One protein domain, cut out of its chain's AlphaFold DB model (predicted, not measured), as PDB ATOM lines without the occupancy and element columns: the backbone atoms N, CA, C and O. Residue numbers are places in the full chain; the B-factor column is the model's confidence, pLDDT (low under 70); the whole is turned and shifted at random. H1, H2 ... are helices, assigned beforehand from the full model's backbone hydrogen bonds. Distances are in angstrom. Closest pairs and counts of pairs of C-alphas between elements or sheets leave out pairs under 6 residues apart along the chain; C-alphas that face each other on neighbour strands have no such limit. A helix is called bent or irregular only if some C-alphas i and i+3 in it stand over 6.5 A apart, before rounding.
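This is residues 405 to 504 of the 504 residues of a protein of Amphiprora paludosa (UniProt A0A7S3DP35). Two helical hairpins, H1b with H2 and H3 with H4, are set crosswise, with the end of H2 packed on the long H4 and the arm H1a crossing H4 farther along. H4 makes the longest axis, and residues 499 to 504 stick out at its end. The printed part has 100 residues with four named helices, H1 to H4 in chain order, and no named strand, an all-helix domain. It is only just compact, close to loose, with a radius of gyration of the C-alphas of 15.1 A, and spans 51 by 33 by 18 A.

H1, residues 406 to 432, was assigned as one helix by its hydrogen bonds but is bent, with C-alphas 422 and 425 7.6 A apart; its arms H1a, 406 to 422, and H1b, 425 to 432, stand at 66 degrees. H1b and H2, residues 436 to 454, form a hairpin at a shallow tilt of 29 degrees; their closest C-alphas, of Ala 426 and Leu 446, are 4.9 A apart. H3, residues 456 to 467, and H4, residues 473 to 502, form another at 23 degrees, closest at Gln 458 and Leu 483, C-alphas 5.0 A apart. H2 touches H4 with residues 447 to 454 alone, at a steep tilt of 69.6 degrees, only just short of about perpendicular; the closest C-alphas, of Gly 451 and Val 487, are 5.7 A apart. H1a and H3 are apart. Every O i to N i+4 pair is within hydrogen-bond range in H1a, H1b, H3 and H4, and 14 of 15 in H2.

H1a begins at C-alpha 406 (7.683, 63.439, -52.830) and measures 24.1 A, H2 26.2 A. H4, 43.3 A, ends at C-alpha 502 (-3.678, 55.618, -62.536).

The farthest C-alphas, of Ala 470 and Ser 504, are 52.8 A apart. The printed part has no cut, and its three links are tight. Residues 436 to 437, 469 to 474 and 500 to 504 have pLDDT under 70.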
ATOM      1  N   SER A 405       5.804  62.881 -48.340       78.81
ATOM      2  CA  SER A 405       6.551  63.831 -49.165       78.81
ATOM      3  C   SER A 405       7.019  63.180 -50.472       78.81
ATOM      4  O   SER A 405       7.230  61.966 -50.530       78.81
ATOM      5  N   ASP A 406       7.239  63.968 -51.529       79.06
ATOM      6  CA  ASP A 406       7.683  63.439 -52.830       79.06
ATOM      7  C   ASP A 406       8.974  62.610 -52.726       79.06
ATOM      8  O   ASP A 406       9.157  61.628 -53.446       79.06
ATOM      9  N   THR A 407       9.856  62.958 -51.787       81.69
ATOM     10  CA  THR A 407      11.087  62.216 -51.486       81.69
ATOM     11  C   THR A 407      10.812  60.868 -50.813       81.69
ATOM     12  O   THR A 407      11.492  59.888 -51.123       81.69
ATOM     13  N   GLU A 408       9.799  60.765 -49.950       83.25
ATOM     14  CA  GLU A 408       9.330  59.489 -49.395       83.25
ATOM     15  C   GLU A 408       8.611  58.636 -50.447       83.25
ATOM     16  O   GLU A 408       8.839  57.430 -50.500       83.25
ATOM     17  N   ILE A 409       7.806  59.248 -51.325       82.56
ATOM     18  CA  ILE A 409       7.134  58.582 -52.453       82.56
ATOM     19  C   ILE A 409       8.167  58.001 -53.429       82.56
ATOM     20  O   ILE A 409       8.068  56.832 -53.817       82.56
ATOM     21  N   GLN A 410       9.183  58.782 -53.809       85.31
ATOM     22  CA  GLN A 410      10.285  58.329 -54.665       85.31
ATOM     23  C   GLN A 410      11.077  57.199 -54.005       85.31
ATOM     24  O   GLN A 410      11.291  56.155 -54.627       85.31
ATOM     25  N   ARG A 411      11.462  57.370 -52.734       86.31
ATOM     26  CA  ARG A 411      12.191  56.351 -51.972       86.31
ATOM     27  C   ARG A 411      11.402  55.050 -51.863       86.31
ATOM     28  O   ARG A 411      11.947  53.997 -52.164       86.31
ATOM     29  N   LEU A 412      10.122  55.118 -51.503       85.38
ATOM     30  CA  LEU A 412       9.262  53.945 -51.397       85.38
ATOM     31  C   LEU A 412       9.077  53.243 -52.749       85.38
ATOM     32  O   LEU A 412       9.133  52.019 -52.813       85.38
ATOM     33  N   THR A 413       8.921  54.010 -53.834       84.12
ATOM     34  CA  THR A 413       8.861  53.462 -55.200       84.12
ATOM     35  C   THR A 413      10.146  52.691 -55.538       84.12
ATOM     36  O   THR A 413      10.075  51.583 -56.069       84.12
ATOM     37  N   ALA A 414      11.318  53.239 -55.197       87.38
ATOM     38  CA  ALA A 414      12.613  52.602 -55.440       87.38
ATOM     39  C   ALA A 414      12.850  51.367 -54.548       87.38
ATOM     40  O   ALA A 414      13.255  50.319 -55.054       87.38
ATOM     41  N   ASP A 415      12.554  51.464 -53.248       87.69
ATOM     42  CA  ASP A 415      12.692  50.367 -52.284       87.69
ATOM     43  C   ASP A 415      11.756  49.190 -52.650       87.69
ATOM     44  O   ASP A 415      12.170  48.032 -52.567       87.69
ATOM     45  N   PHE A 416      10.536  49.461 -53.148       87.25
ATOM     46  CA  PHE A 416       9.600  48.431 -53.631       87.25
ATOM     47  C   PHE A 416      10.058  47.798 -54.953       87.25
ATOM     48  O   PHE A 416      10.099  46.574 -55.070       87.25
ATOM     49  N   ALA A 417      10.477  48.603 -55.938       83.38
ATOM     50  CA  ALA A 417      11.000  48.091 -57.208       83.38
ATOM     51  C   ALA A 417      12.246  47.207 -57.001       83.38
ATOM     52  O   ALA A 417      12.384  46.154 -57.630       83.38
ATOM     53  N   LYS A 418      13.121  47.588 -56.061       87.25
ATOM     54  CA  LYS A 418      14.268  46.777 -55.644       87.25
ATOM     55  C   LYS A 418      13.836  45.495 -54.926       87.25
ATOM     56  O   LYS A 418      14.402  44.439 -55.201       87.25
ATOM     57  N   ALA A 419      12.838  45.559 -54.043       86.94
ATOM     58  CA  ALA A 419      12.299  44.379 -53.370       86.94
ATOM     59  C   ALA A 419      11.711  43.368 -54.371       86.94
ATOM     60  O   ALA A 419      12.031  42.185 -54.280       86.94
ATOM     61  N   LEU A 420      10.940  43.813 -55.372       81.69
ATOM     62  CA  LEU A 420      10.443  42.941 -56.445       81.69
ATOM     63  C   LEU A 420      11.584  42.256 -57.218       81.69
ATOM     64  O   LEU A 420      11.508  41.061 -57.493       81.69
ATOM     65  N   ALA A 421      12.654  42.988 -57.545       87.31
ATOM     66  CA  ALA A 421      13.799  42.438 -58.271       87.31
ATOM     67  C   ALA A 421      14.587  41.403 -57.444       87.31
ATOM     68  O   ALA A 421      14.813  40.285 -57.909       87.31
ATOM     69  N   ASP A 422      14.968  41.751 -56.209       90.50
ATOM     70  CA  ASP A 422      15.729  40.876 -55.307       90.50
ATOM     71  C   ASP A 422      14.926  39.625 -54.901       90.50
ATOM     72  O   ASP A 422      15.473  38.523 -54.805       90.50
ATOM     73  N   CYS A 423      13.626  39.795 -54.645       92.38
ATOM     74  CA  CYS A 423      12.772  38.775 -54.035       92.38
ATOM     75  C   CYS A 423      11.953  37.968 -55.037       92.38
ATOM     76  O   CYS A 423      11.234  37.056 -54.623       92.38
ATOM     77  N   LYS A 424      12.119  38.216 -56.343       89.69
ATOM     78  CA  LYS A 424      11.459  37.471 -57.424       89.69
ATOM     79  C   LYS A 424      11.513  35.952 -57.229       89.69
ATOM     80  O   LYS A 424      10.497  35.293 -57.385       89.69
ATOM     81  N   LYS A 425      12.648  35.391 -56.790       91.00
ATOM     82  CA  LYS A 425      12.778  33.942 -56.525       91.00
ATOM     83  C   LYS A 425      11.954  33.443 -55.331       91.00
ATOM     84  O   LYS A 425      11.541  32.290 -55.326       91.00
ATOM     85  N   ALA A 426      11.740  34.270 -54.308       84.94
ATOM     86  CA  ALA A 426      10.867  33.927 -53.184       84.94
ATOM     87  C   ALA A 426       9.389  34.046 -53.596       84.94
ATOM     88  O   ALA A 426       8.596  33.161 -53.297       84.94
ATOM     89  N   GLN A 427       9.050  35.073 -54.382       83.69
ATOM     90  CA  GLN A 427       7.730  35.236 -54.995       83.69
ATOM     91  C   GLN A 427       7.397  34.080 -55.955       83.69
ATOM     92  O   GLN A 427       6.295  33.544 -55.924       83.69
ATOM     93  N   GLU A 428       8.363  33.620 -56.753       85.00
ATOM     94  CA  GLU A 428       8.235  32.428 -57.597       85.00
ATOM     95  C   GLU A 428       8.002  31.159 -56.763       85.00
ATOM     96  O   GLU A 428       7.141  30.369 -57.139       85.00
ATOM     97  N   ARG A 429       8.663  30.988 -55.603       82.69
ATOM     98  CA  ARG A 429       8.349  29.884 -54.671       82.69
ATOM     99  C   ARG A 429       6.921  29.971 -54.123       82.69
ATOM    100  O   ARG A 429       6.242  28.952 -54.086       82.69
ATOM    101  N   VAL A 430       6.445  31.161 -53.749       81.75
ATOM    102  CA  VAL A 430       5.050  31.373 -53.304       81.75
ATOM    103  C   VAL A 430       4.048  31.052 -54.420       81.75
ATOM    104  O   VAL A 430       3.005  30.465 -54.158       81.75
ATOM    105  N   ASN A 431       4.386  31.358 -55.672       79.12
ATOM    106  CA  ASN A 431       3.538  31.077 -56.833       79.12
ATOM    107  C   ASN A 431       3.572  29.607 -57.306       79.12
ATOM    108  O   ASN A 431       2.767  29.236 -58.158       79.12
ATOM    109  N   GLN A 432       4.516  28.787 -56.823       86.88
ATOM    110  CA  GLN A 432       4.770  27.418 -57.313       86.88
ATOM    111  C   GLN A 432       4.632  26.326 -56.239       86.88
ATOM    112  O   GLN A 432       4.676  25.141 -56.577       86.88
ATOM    113  N   CYS A 433       4.475  26.702 -54.967       85.69
ATOM    114  CA  CYS A 433       4.316  25.771 -53.850       85.69
ATOM    115  C   CYS A 433       3.033  24.924 -53.968       85.69
ATOM    116  O   CYS A 433       2.011  25.370 -54.493       85.69
ATOM    117  N   GLN A 434       3.089  23.688 -53.469       74.00
ATOM    118  CA  GLN A 434       2.041  22.673 -53.638       74.00
ATOM    119  C   GLN A 434       1.468  22.163 -52.306       74.00
ATOM    120  O   GLN A 434       0.477  21.434 -52.302       74.00
ATOM    121  N   SER A 435       2.062  22.543 -51.170       76.94
ATOM    122  CA  SER A 435       1.639  22.126 -49.824       76.94
ATOM    123  C   SER A 435       1.674  23.276 -48.814       76.94
ATOM    124  O   SER A 435       2.428  24.233 -48.983       76.94
ATOM    125  N   ASP A 436       0.875  23.194 -47.745       62.62
ATOM    126  CA  ASP A 436       0.714  24.283 -46.767       62.62
ATOM    127  C   ASP A 436       2.033  24.672 -46.098       62.62
ATOM    128  O   ASP A 436       2.326  25.858 -45.955       62.62
ATOM    129  N   ASP A 437       2.848  23.680 -45.740       68.31
ATOM    130  CA  ASP A 437       4.139  23.895 -45.087       68.31
ATOM    131  C   ASP A 437       5.175  24.500 -46.041       68.31
ATOM    132  O   ASP A 437       6.052  25.248 -45.614       68.31
ATOM    133  N   GLU A 438       5.091  24.180 -47.333       73.81
ATOM    134  CA  GLU A 438       5.942  24.746 -48.380       73.81
ATOM    135  C   GLU A 438       5.533  26.188 -48.693       73.81
ATOM    136  O   GLU A 438       6.384  27.076 -48.696       73.81
ATOM    137  N   CYS A 439       4.234  26.447 -48.868       72.19
ATOM    138  CA  CYS A 439       3.704  27.791 -49.073       72.19
ATOM    139  C   CYS A 439       3.937  28.688 -47.852       72.19
ATOM    140  O   CYS A 439       4.307  29.848 -48.014       72.19
ATOM    141  N   GLY A 440       3.796  28.162 -46.630       71.88
ATOM    142  CA  GLY A 440       4.108  28.886 -45.395       71.88
ATOM    143  C   GLY A 440       5.584  29.284 -45.307       71.88
ATOM    144  O   GLY A 440       5.891  30.435 -44.998       71.88
ATOM    145  N   LYS A 441       6.503  28.375 -45.661       76.00
ATOM    146  CA  LYS A 441       7.949  28.665 -45.719       76.00
ATOM    147  C   LYS A 441       8.291  29.660 -46.831       76.00
ATOM    148  O   LYS A 441       9.003  30.622 -46.572       76.00
ATOM    149  N   ALA A 442       7.733  29.497 -48.031       81.94
ATOM    150  CA  ALA A 442       7.936  30.430 -49.141       81.94
ATOM    151  C   ALA A 442       7.377  31.837 -48.842       81.94
ATOM    152  O   ALA A 442       7.982  32.845 -49.202       81.94
ATOM    153  N   SER A 443       6.240  31.911 -48.147       80.44
ATOM    154  CA  SER A 443       5.611  33.157 -47.697       80.44
ATOM    155  C   SER A 443       6.457  33.870 -46.631       80.44
ATOM    156  O   SER A 443       6.647  35.088 -46.702       80.44
ATOM    157  N   LEU A 444       7.055  33.113 -45.703       82.56
ATOM    158  CA  LEU A 444       8.028  33.627 -44.739       82.56
ATOM    159  C   LEU A 444       9.315  34.115 -45.430       82.56
ATOM    160  O   LEU A 444       9.746  35.239 -45.174       82.56
ATOM    161  N   ASP A 445       9.877  33.334 -46.362       84.12
ATOM    162  CA  ASP A 445      11.040  33.719 -47.179       84.12
ATOM    163  C   ASP A 445      10.807  35.050 -47.915       84.12
ATOM    164  O   ASP A 445      11.679  35.923 -47.939       84.12
ATOM    165  N   LEU A 446       9.627  35.209 -48.527       86.81
ATOM    166  CA  LEU A 446       9.239  36.422 -49.243       86.81
ATOM    167  C   LEU A 446       9.121  37.614 -48.284       86.81
ATOM    168  O   LEU A 446       9.674  38.675 -48.571       86.81
ATOM    169  N   THR A 447       8.489  37.419 -47.123       86.62
ATOM    170  CA  THR A 447       8.349  38.450 -46.081       86.62
ATOM    171  C   THR A 447       9.710  38.905 -45.554       86.62
ATOM    172  O   THR A 447       9.974  40.106 -45.475       86.62
ATOM    173  N   MET A 448      10.624  37.971 -45.265       88.19
ATOM    174  CA  MET A 448      11.991  38.297 -44.848       88.19
ATOM    175  C   MET A 448      12.763  39.020 -45.960       88.19
ATOM    176  O   MET A 448      13.431  40.020 -45.698       88.19
ATOM    177  N   CYS A 449      12.637  38.583 -47.215       91.88
ATOM    178  CA  CYS A 449      13.324  39.215 -48.341       91.88
ATOM    179  C   CYS A 449      12.821  40.643 -48.632       91.88
ATOM    180  O   CYS A 449      13.630  41.560 -48.808       91.88
ATOM    181  N   MET A 450      11.502  40.863 -48.645       89.62
ATOM    182  CA  MET A 450      10.921  42.204 -48.774       89.62
ATOM    183  C   MET A 450      11.313  43.071 -47.574       89.62
ATOM    184  O   MET A 450      11.774  44.200 -47.743       89.62
ATOM    185  N   GLY A 451      11.254  42.499 -46.370       90.69
ATOM    186  CA  GLY A 451      11.673  43.135 -45.127       90.69
ATOM    187  C   GLY A 451      13.126  43.611 -45.134       90.69
ATOM    188  O   GLY A 451      13.407  44.725 -44.696       90.69
ATOM    189  N   LYS A 452      14.050  42.834 -45.709       94.38
ATOM    190  CA  LYS A 452      15.463  43.216 -45.886       94.38
ATOM    191  C   LYS A 452      15.632  44.521 -46.669       94.38
ATOM    192  O   LYS A 452      16.530  45.303 -46.355       94.38
ATOM    193  N   ASN A 453      14.795  44.734 -47.683       90.25
ATOM    194  CA  ASN A 453      14.849  45.896 -48.566       90.25
ATOM    195  C   ASN A 453      14.069  47.090 -47.998       90.25
ATOM    196  O   ASN A 453      14.615  48.183 -47.891       90.25
ATOM    197  N   MET A 454      12.821  46.873 -47.580       88.94
ATOM    198  CA  MET A 454      11.880  47.945 -47.230       88.94
ATOM    199  C   MET A 454      11.859  48.297 -45.735       88.94
ATOM    200  O   MET A 454      11.531  49.420 -45.360       88.94
ATOM    201  N   CYS A 455      12.224  47.342 -44.878       93.06
ATOM    202  CA  CYS A 455      12.073  47.388 -43.421       93.06
ATOM    203  C   CYS A 455      13.367  46.962 -42.722       93.06
ATOM    204  O   CYS A 455      13.385  46.163 -41.783       93.06
ATOM    205  N   SER A 456      14.488  47.493 -43.221       91.56
ATOM    206  CA  SER A 456      15.837  47.052 -42.853       91.56
ATOM    207  C   SER A 456      16.179  47.192 -41.361       91.56
ATOM    208  O   SER A 456      17.118  46.540 -40.904       91.56
ATOM    209  N   LEU A 457      15.435  47.997 -40.592       91.88
ATOM    210  CA  LEU A 457      15.544  48.071 -39.132       91.88
ATOM    211  C   LEU A 457      14.917  46.833 -38.476       91.88
ATOM    212  O   LEU A 457      15.618  46.076 -37.810       91.88
ATOM    213  N   GLN A 458      13.631  46.586 -38.732       92.81
ATOM    214  CA  GLN A 458      12.879  45.444 -38.209       92.81
ATOM    215  C   GLN A 458      13.504  44.113 -38.654       92.81
ATOM    216  O   GLN A 458      13.611  43.180 -37.862       92.81
ATOM    217  N   HIS A 459      14.001  44.046 -39.895       93.75
ATOM    218  CA  HIS A 459      14.716  42.876 -40.404       93.75
ATOM    219  C   HIS A 459      16.005  42.612 -39.617       93.75
ATOM    220  O   HIS A 459      16.305  41.464 -39.300       93.75
ATOM    221  N   LYS A 460      16.778  43.654 -39.276       93.38
ATOM    222  CA  LYS A 460      17.973  43.494 -38.430       93.38
ATOM    223  C   LYS A 460      17.597  43.012 -37.032       93.38
ATOM    224  O   LYS A 460      18.232  42.080 -36.561       93.38
ATOM    225  N   THR A 461      16.555  43.577 -36.417       90.88
ATOM    226  CA  THR A 461      16.050  43.122 -35.110       90.88
ATOM    227  C   THR A 461      15.699  41.634 -35.133       90.88
ATOM    228  O   THR A 461      16.227  40.889 -34.316       90.88
ATOM    229  N   LEU A 462      14.907  41.179 -36.112       89.81
ATOM    230  CA  LEU A 462      14.556  39.762 -36.245       89.81
ATOM    231  C   LEU A 462      15.791  38.867 -36.442       89.81
ATOM    232  O   LEU A 462      15.896  37.832 -35.795       89.81
ATOM    233  N   ILE A 463      16.739  39.256 -37.303       92.56
ATOM    234  CA  ILE A 463      17.966  38.473 -37.524       92.56
ATOM    235  C   ILE A 463      18.845  38.424 -36.264       92.56
ATOM    236  O   ILE A 463      19.436  37.381 -35.993       92.56
ATOM    237  N   THR A 464      18.908  39.498 -35.470       89.50
ATOM    238  CA  THR A 464      19.587  39.486 -34.166       89.50
ATOM    239  C   THR A 464      18.907  38.516 -33.199       89.50
ATOM    240  O   THR A 464      19.595  37.639 -32.685       89.50
ATOM    241  N   SER A 465      17.582  38.581 -33.031       86.31
ATOM    242  CA  SER A 465      16.845  37.640 -32.171       86.31
ATOM    243  C   SER A 465      16.998  36.182 -32.617       86.31
ATOM    244  O   SER A 465      17.232  35.308 -31.791       86.31
ATOM    245  N   LEU A 466      16.962  35.910 -33.928       84.94
ATOM    246  CA  LEU A 466      17.206  34.574 -34.496       84.94
ATOM    247  C   LEU A 466      18.658  34.082 -34.343       84.94
ATOM    248  O   LEU A 466      18.907  32.891 -34.512       84.94
ATOM    249  N   SER A 467      19.611  34.974 -34.053       84.06
ATOM    250  CA  SER A 467      21.026  34.629 -33.826       84.06
ATOM    251  C   SER A 467      21.364  34.423 -32.342       84.06
ATOM    252  O   SER A 467      22.473  33.995 -32.027       84.06
ATOM    253  N   ASN A 468      20.436  34.736 -31.434       82.62
ATOM    254  CA  ASN A 468      20.635  34.689 -29.990       82.62
ATOM    255  C   ASN A 468      19.940  33.449 -29.399       82.62
ATOM    256  O   ASN A 468      18.765  33.502 -29.052       82.62
ATOM    257  N   GLU A 469      20.681  32.354 -29.193       61.94
ATOM    258  CA  GLU A 469      20.158  31.095 -28.608       61.94
ATOM    259  C   GLU A 469      19.555  31.245 -27.189       61.94
ATOM    260  O   GLU A 469      18.929  30.320 -26.676       61.94
ATOM    261  N   ALA A 470      19.732  32.406 -26.551       64.44
ATOM    262  CA  ALA A 470      19.179  32.750 -25.241       64.44
ATOM    263  C   ALA A 470      17.862  33.561 -25.290       64.44
ATOM    264  O   ALA A 470      17.313  33.873 -24.232       64.44
ATOM    265  N   GLU A 471      17.351  33.938 -26.469       64.88
ATOM    266  CA  GLU A 471      16.059  34.630 -26.584       64.88
ATOM    267  C   GLU A 471      14.872  33.655 -26.601       64.88
ATOM    268  O   GLU A 471      14.914  32.577 -27.191       64.88
ATOM    269  N   SER A 472      13.774  34.038 -25.945       65.50
ATOM    270  CA  SER A 472      12.536  33.255 -25.924       65.50
ATOM    271  C   SER A 472      11.768  33.370 -27.244       65.50
ATOM    272  O   SER A 472      11.779  34.427 -27.877       65.50
ATOM    273  N   SER A 473      11.013  32.320 -27.612       69.00
ATOM    274  CA  SER A 473      10.150  32.303 -28.815       69.00
ATOM    275  C   SER A 473       9.332  33.588 -28.950       69.00
ATOM    276  O   SER A 473       9.379  34.230 -29.990       69.00
ATOM    277  N   SER A 474       8.723  34.052 -27.850       69.75
ATOM    278  CA  SER A 474       7.949  35.299 -27.773       69.75
ATOM    279  C   SER A 474       8.637  36.523 -28.387       69.75
ATOM    280  O   SER A 474       7.963  37.389 -28.942       69.75
ATOM    281  N   ASN A 475       9.963  36.625 -28.282       73.31
ATOM    282  CA  ASN A 475      10.734  37.775 -28.752       73.31
ATOM    283  C   ASN A 475      11.023  37.662 -30.253       73.31
ATOM    284  O   ASN A 475      10.970  38.663 -30.971       73.31
ATOM    285  N   ILE A 476      11.253  36.435 -30.729       79.31
ATOM    286  CA  ILE A 476      11.367  36.100 -32.151       79.31
ATOM    287  C   ILE A 476      10.012  36.330 -32.836       79.31
ATOM    288  O   ILE A 476       9.952  37.045 -33.833       79.31
ATOM    289  N   ASP A 477       8.926  35.824 -32.246       75.75
ATOM    290  CA  ASP A 477       7.545  35.984 -32.713       75.75
ATOM    291  C   ASP A 477       7.156  37.476 -32.791       75.75
ATOM    292  O   ASP A 477       6.744  37.954 -33.848       75.75
ATOM    293  N   THR A 478       7.405  38.254 -31.727       77.81
ATOM    294  CA  THR A 478       7.169  39.718 -31.703       77.81
ATOM    295  C   THR A 478       8.006  40.460 -32.755       77.81
ATOM    296  O   THR A 478       7.553  41.440 -33.351       77.81
ATOM    297  N   SER A 479       9.246  40.028 -32.999       80.44
ATOM    298  CA  SER A 479      10.126  40.656 -33.997       80.44
ATOM    299  C   SER A 479       9.722  40.309 -35.431       80.44
ATOM    300  O   SER A 479       9.867  41.142 -36.328       80.44
ATOM    301  N   LEU A 480       9.172  39.112 -35.647       81.88
ATOM    302  CA  LEU A 480       8.619  38.670 -36.924       81.88
ATOM    303  C   LEU A 480       7.287  39.368 -37.235       81.88
ATOM    304  O   LEU A 480       7.072  39.790 -38.374       81.88
ATOM    305  N   GLU A 481       6.429  39.552 -36.231       80.81
ATOM    306  CA  GLU A 481       5.191  40.330 -36.335       80.81
ATOM    307  C   GLU A 481       5.501  41.777 -36.750       80.81
ATOM    308  O   GLU A 481       5.054  42.221 -37.805       80.81
ATOM    309  N   ARG A 482       6.408  42.464 -36.040       80.62
ATOM    310  CA  ARG A 482       6.853  43.833 -36.381       80.62
ATOM    311  C   ARG A 482       7.503  43.960 -37.761       80.62
ATOM    312  O   ARG A 482       7.393  45.007 -38.405       80.62
ATOM    313  N   LEU A 483       8.214  42.929 -38.226       82.62
ATOM    314  CA  LEU A 483       8.746  42.905 -39.591       82.62
ATOM    315  C   LEU A 483       7.613  42.828 -40.619       82.62
ATOM    316  O   LEU A 483       7.615  43.584 -41.590       82.62
ATOM    317  N   SER A 484       6.641  41.954 -40.367       82.00
ATOM    318  CA  SER A 484       5.459  41.750 -41.203       82.00
ATOM    319  C   SER A 484       4.601  43.021 -41.290       82.00
ATOM    320  O   SER A 484       4.300  43.482 -42.390       82.00
ATOM    321  N   GLU A 485       4.310  43.656 -40.149       80.62
ATOM    322  CA  GLU A 485       3.612  44.948 -40.052       80.62
ATOM    323  C   GLU A 485       4.291  46.057 -40.866       80.62
ATOM    324  O   GLU A 485       3.630  46.851 -41.540       80.62
ATOM    325  N   CYS A 486       5.624  46.123 -40.829       82.06
ATOM    326  CA  CYS A 486       6.354  47.123 -41.595       82.06
ATOM    327  C   CYS A 486       6.282  46.849 -43.106       82.06
ATOM    328  O   CYS A 486       6.027  47.779 -43.876       82.06
ATOM    329  N   VAL A 487       6.483  45.592 -43.532       83.62
ATOM    330  CA  VAL A 487       6.414  45.209 -44.954       83.62
ATOM    331  C   VAL A 487       5.040  45.563 -45.522       83.62
ATOM    332  O   VAL A 487       4.969  46.195 -46.571       83.62
ATOM    333  N   LEU A 488       3.964  45.281 -44.780       75.06
ATOM    334  CA  LEU A 488       2.605  45.694 -45.136       75.06
ATOM    335  C   LEU A 488       2.448  47.185 -45.349       75.06
ATOM    336  O   LEU A 488       1.961  47.616 -46.388       75.06
ATOM    337  N   MET A 489       2.812  47.967 -44.332       81.25
ATOM    338  CA  MET A 489       2.593  49.405 -44.331       81.25
ATOM    339  C   MET A 489       3.316  50.052 -45.517       81.25
ATOM    340  O   MET A 489       2.816  51.016 -46.088       81.25
ATOM    341  N   LYS A 490       4.441  49.470 -45.947       80.25
ATOM    342  CA  LYS A 490       5.169  49.882 -47.147       80.25
ATOM    343  C   LYS A 490       4.536  49.379 -48.453       80.25
ATOM    344  O   LYS A 490       4.442  50.173 -49.387       80.25
ATOM    345  N   THR A 491       4.036  48.144 -48.520       79.94
ATOM    346  CA  THR A 491       3.279  47.631 -49.681       79.94
ATOM    347  C   THR A 491       1.991  48.423 -49.923       79.94
ATOM    348  O   THR A 491       1.809  48.962 -51.009       79.94
ATOM    349  N   ALA A 492       1.149  48.602 -48.904       73.31
ATOM    350  CA  ALA A 492      -0.115  49.334 -49.020       73.31
ATOM    351  C   ALA A 492       0.094  50.823 -49.367       73.31
ATOM    352  O   ALA A 492      -0.650  51.400 -50.163       73.31
ATOM    353  N   GLN A 493       1.149  51.455 -48.830       79.38
ATOM    354  CA  GLN A 493       1.556  52.797 -49.264       79.38
ATOM    355  C   GLN A 493       1.963  52.809 -50.746       79.38
ATOM    356  O   GLN A 493       1.523  53.690 -51.479       79.38
ATOM    357  N   TYR A 494       2.741  51.829 -51.219       78.75
ATOM    358  CA  TYR A 494       3.115  51.732 -52.632       78.75
ATOM    359  C   TYR A 494       1.902  51.521 -53.557       78.75
ATOM    360  O   TYR A 494       1.827  52.155 -54.611       78.75
ATOM    361  N   GLU A 495       0.942  50.684 -53.158       74.88
ATOM    362  CA  GLU A 495      -0.299  50.426 -53.901       74.88
ATOM    363  C   GLU A 495      -1.169  51.682 -54.008       74.88
ATOM    364  O   GLU A 495      -1.562  52.046 -55.115       74.88
ATOM    365  N   SER A 496      -1.371  52.417 -52.906       72.00
ATOM    366  CA  SER A 496      -2.090  53.703 -52.926       72.00
ATOM    367  C   SER A 496      -1.419  54.750 -53.833       72.00
ATOM    368  O   SER A 496      -2.104  55.499 -54.527       72.00
ATOM    369  N   ILE A 497      -0.080  54.753 -53.906       75.81
ATOM    370  CA  ILE A 497       0.692  55.609 -54.821       75.81
ATOM    371  C   ILE A 497       0.491  55.193 -56.286       75.81
ATOM    372  O   ILE A 497       0.431  56.067 -57.148       75.81
ATOM    373  N   GLN A 498       0.375  53.895 -56.599       76.19
ATOM    374  CA  GLN A 498       0.066  53.471 -57.972       76.19
ATOM    375  C   GLN A 498      -1.382  53.799 -58.344       76.19
ATOM    376  O   GLN A 498      -1.603  54.353 -59.415       76.19
ATOM    377  N   GLN A 499      -2.346  53.546 -57.451       70.50
ATOM    378  CA  GLN A 499      -3.760  53.872 -57.670       70.50
ATOM    379  C   GLN A 499      -3.947  55.364 -57.984       70.50
ATOM    380  O   GLN A 499      -4.511  55.699 -59.026       70.50
ATOM    381  N   ALA A 500      -3.365  56.250 -57.166       69.00
ATOM    382  CA  ALA A 500      -3.400  57.699 -57.375       69.00
ATOM    383  C   ALA A 500      -2.714  58.164 -58.680       69.00
ATOM    384  O   ALA A 500      -3.071  59.204 -59.226       69.00
ATOM    385  N   ARG A 501      -1.741  57.398 -59.199       67.75
ATOM    386  CA  ARG A 501      -1.090  57.643 -60.503       67.75
ATOM    387  C   ARG A 501      -1.869  57.093 -61.697       67.75
ATOM    388  O   ARG A 501      -1.589  57.501 -62.815       67.75
ATOM    389  N   THR A 502      -2.792  56.156 -61.485       60.91
ATOM    390  CA  THR A 502      -3.678  55.618 -62.536       60.91
ATOM    391  C   THR A 502      -5.023  56.340 -62.626       60.91
ATOM    392  O   THR A 502      -5.751  56.143 -63.595       60.91
ATOM    393  N   SER A 503      -5.354  57.171 -61.634       48.34
ATOM    394  CA  SER A 503      -6.547  58.027 -61.597       48.34
ATOM    395  C   SER A 503      -6.276  59.487 -62.001       48.34
ATOM    396  O   SER A 503      -7.135  60.338 -61.777       48.34
ATOM    397  N   SER A 504      -5.085  59.783 -62.535       44.75
ATOM    398  CA  SER A 504      -4.609  61.113 -62.953       44.75
ATOM    399  C   SER A 504      -3.959  61.068 -64.337       44.75
ATOM    400  O   SER A 504      -3.708  62.182 -64.852       44.75
TER     401      SER A 504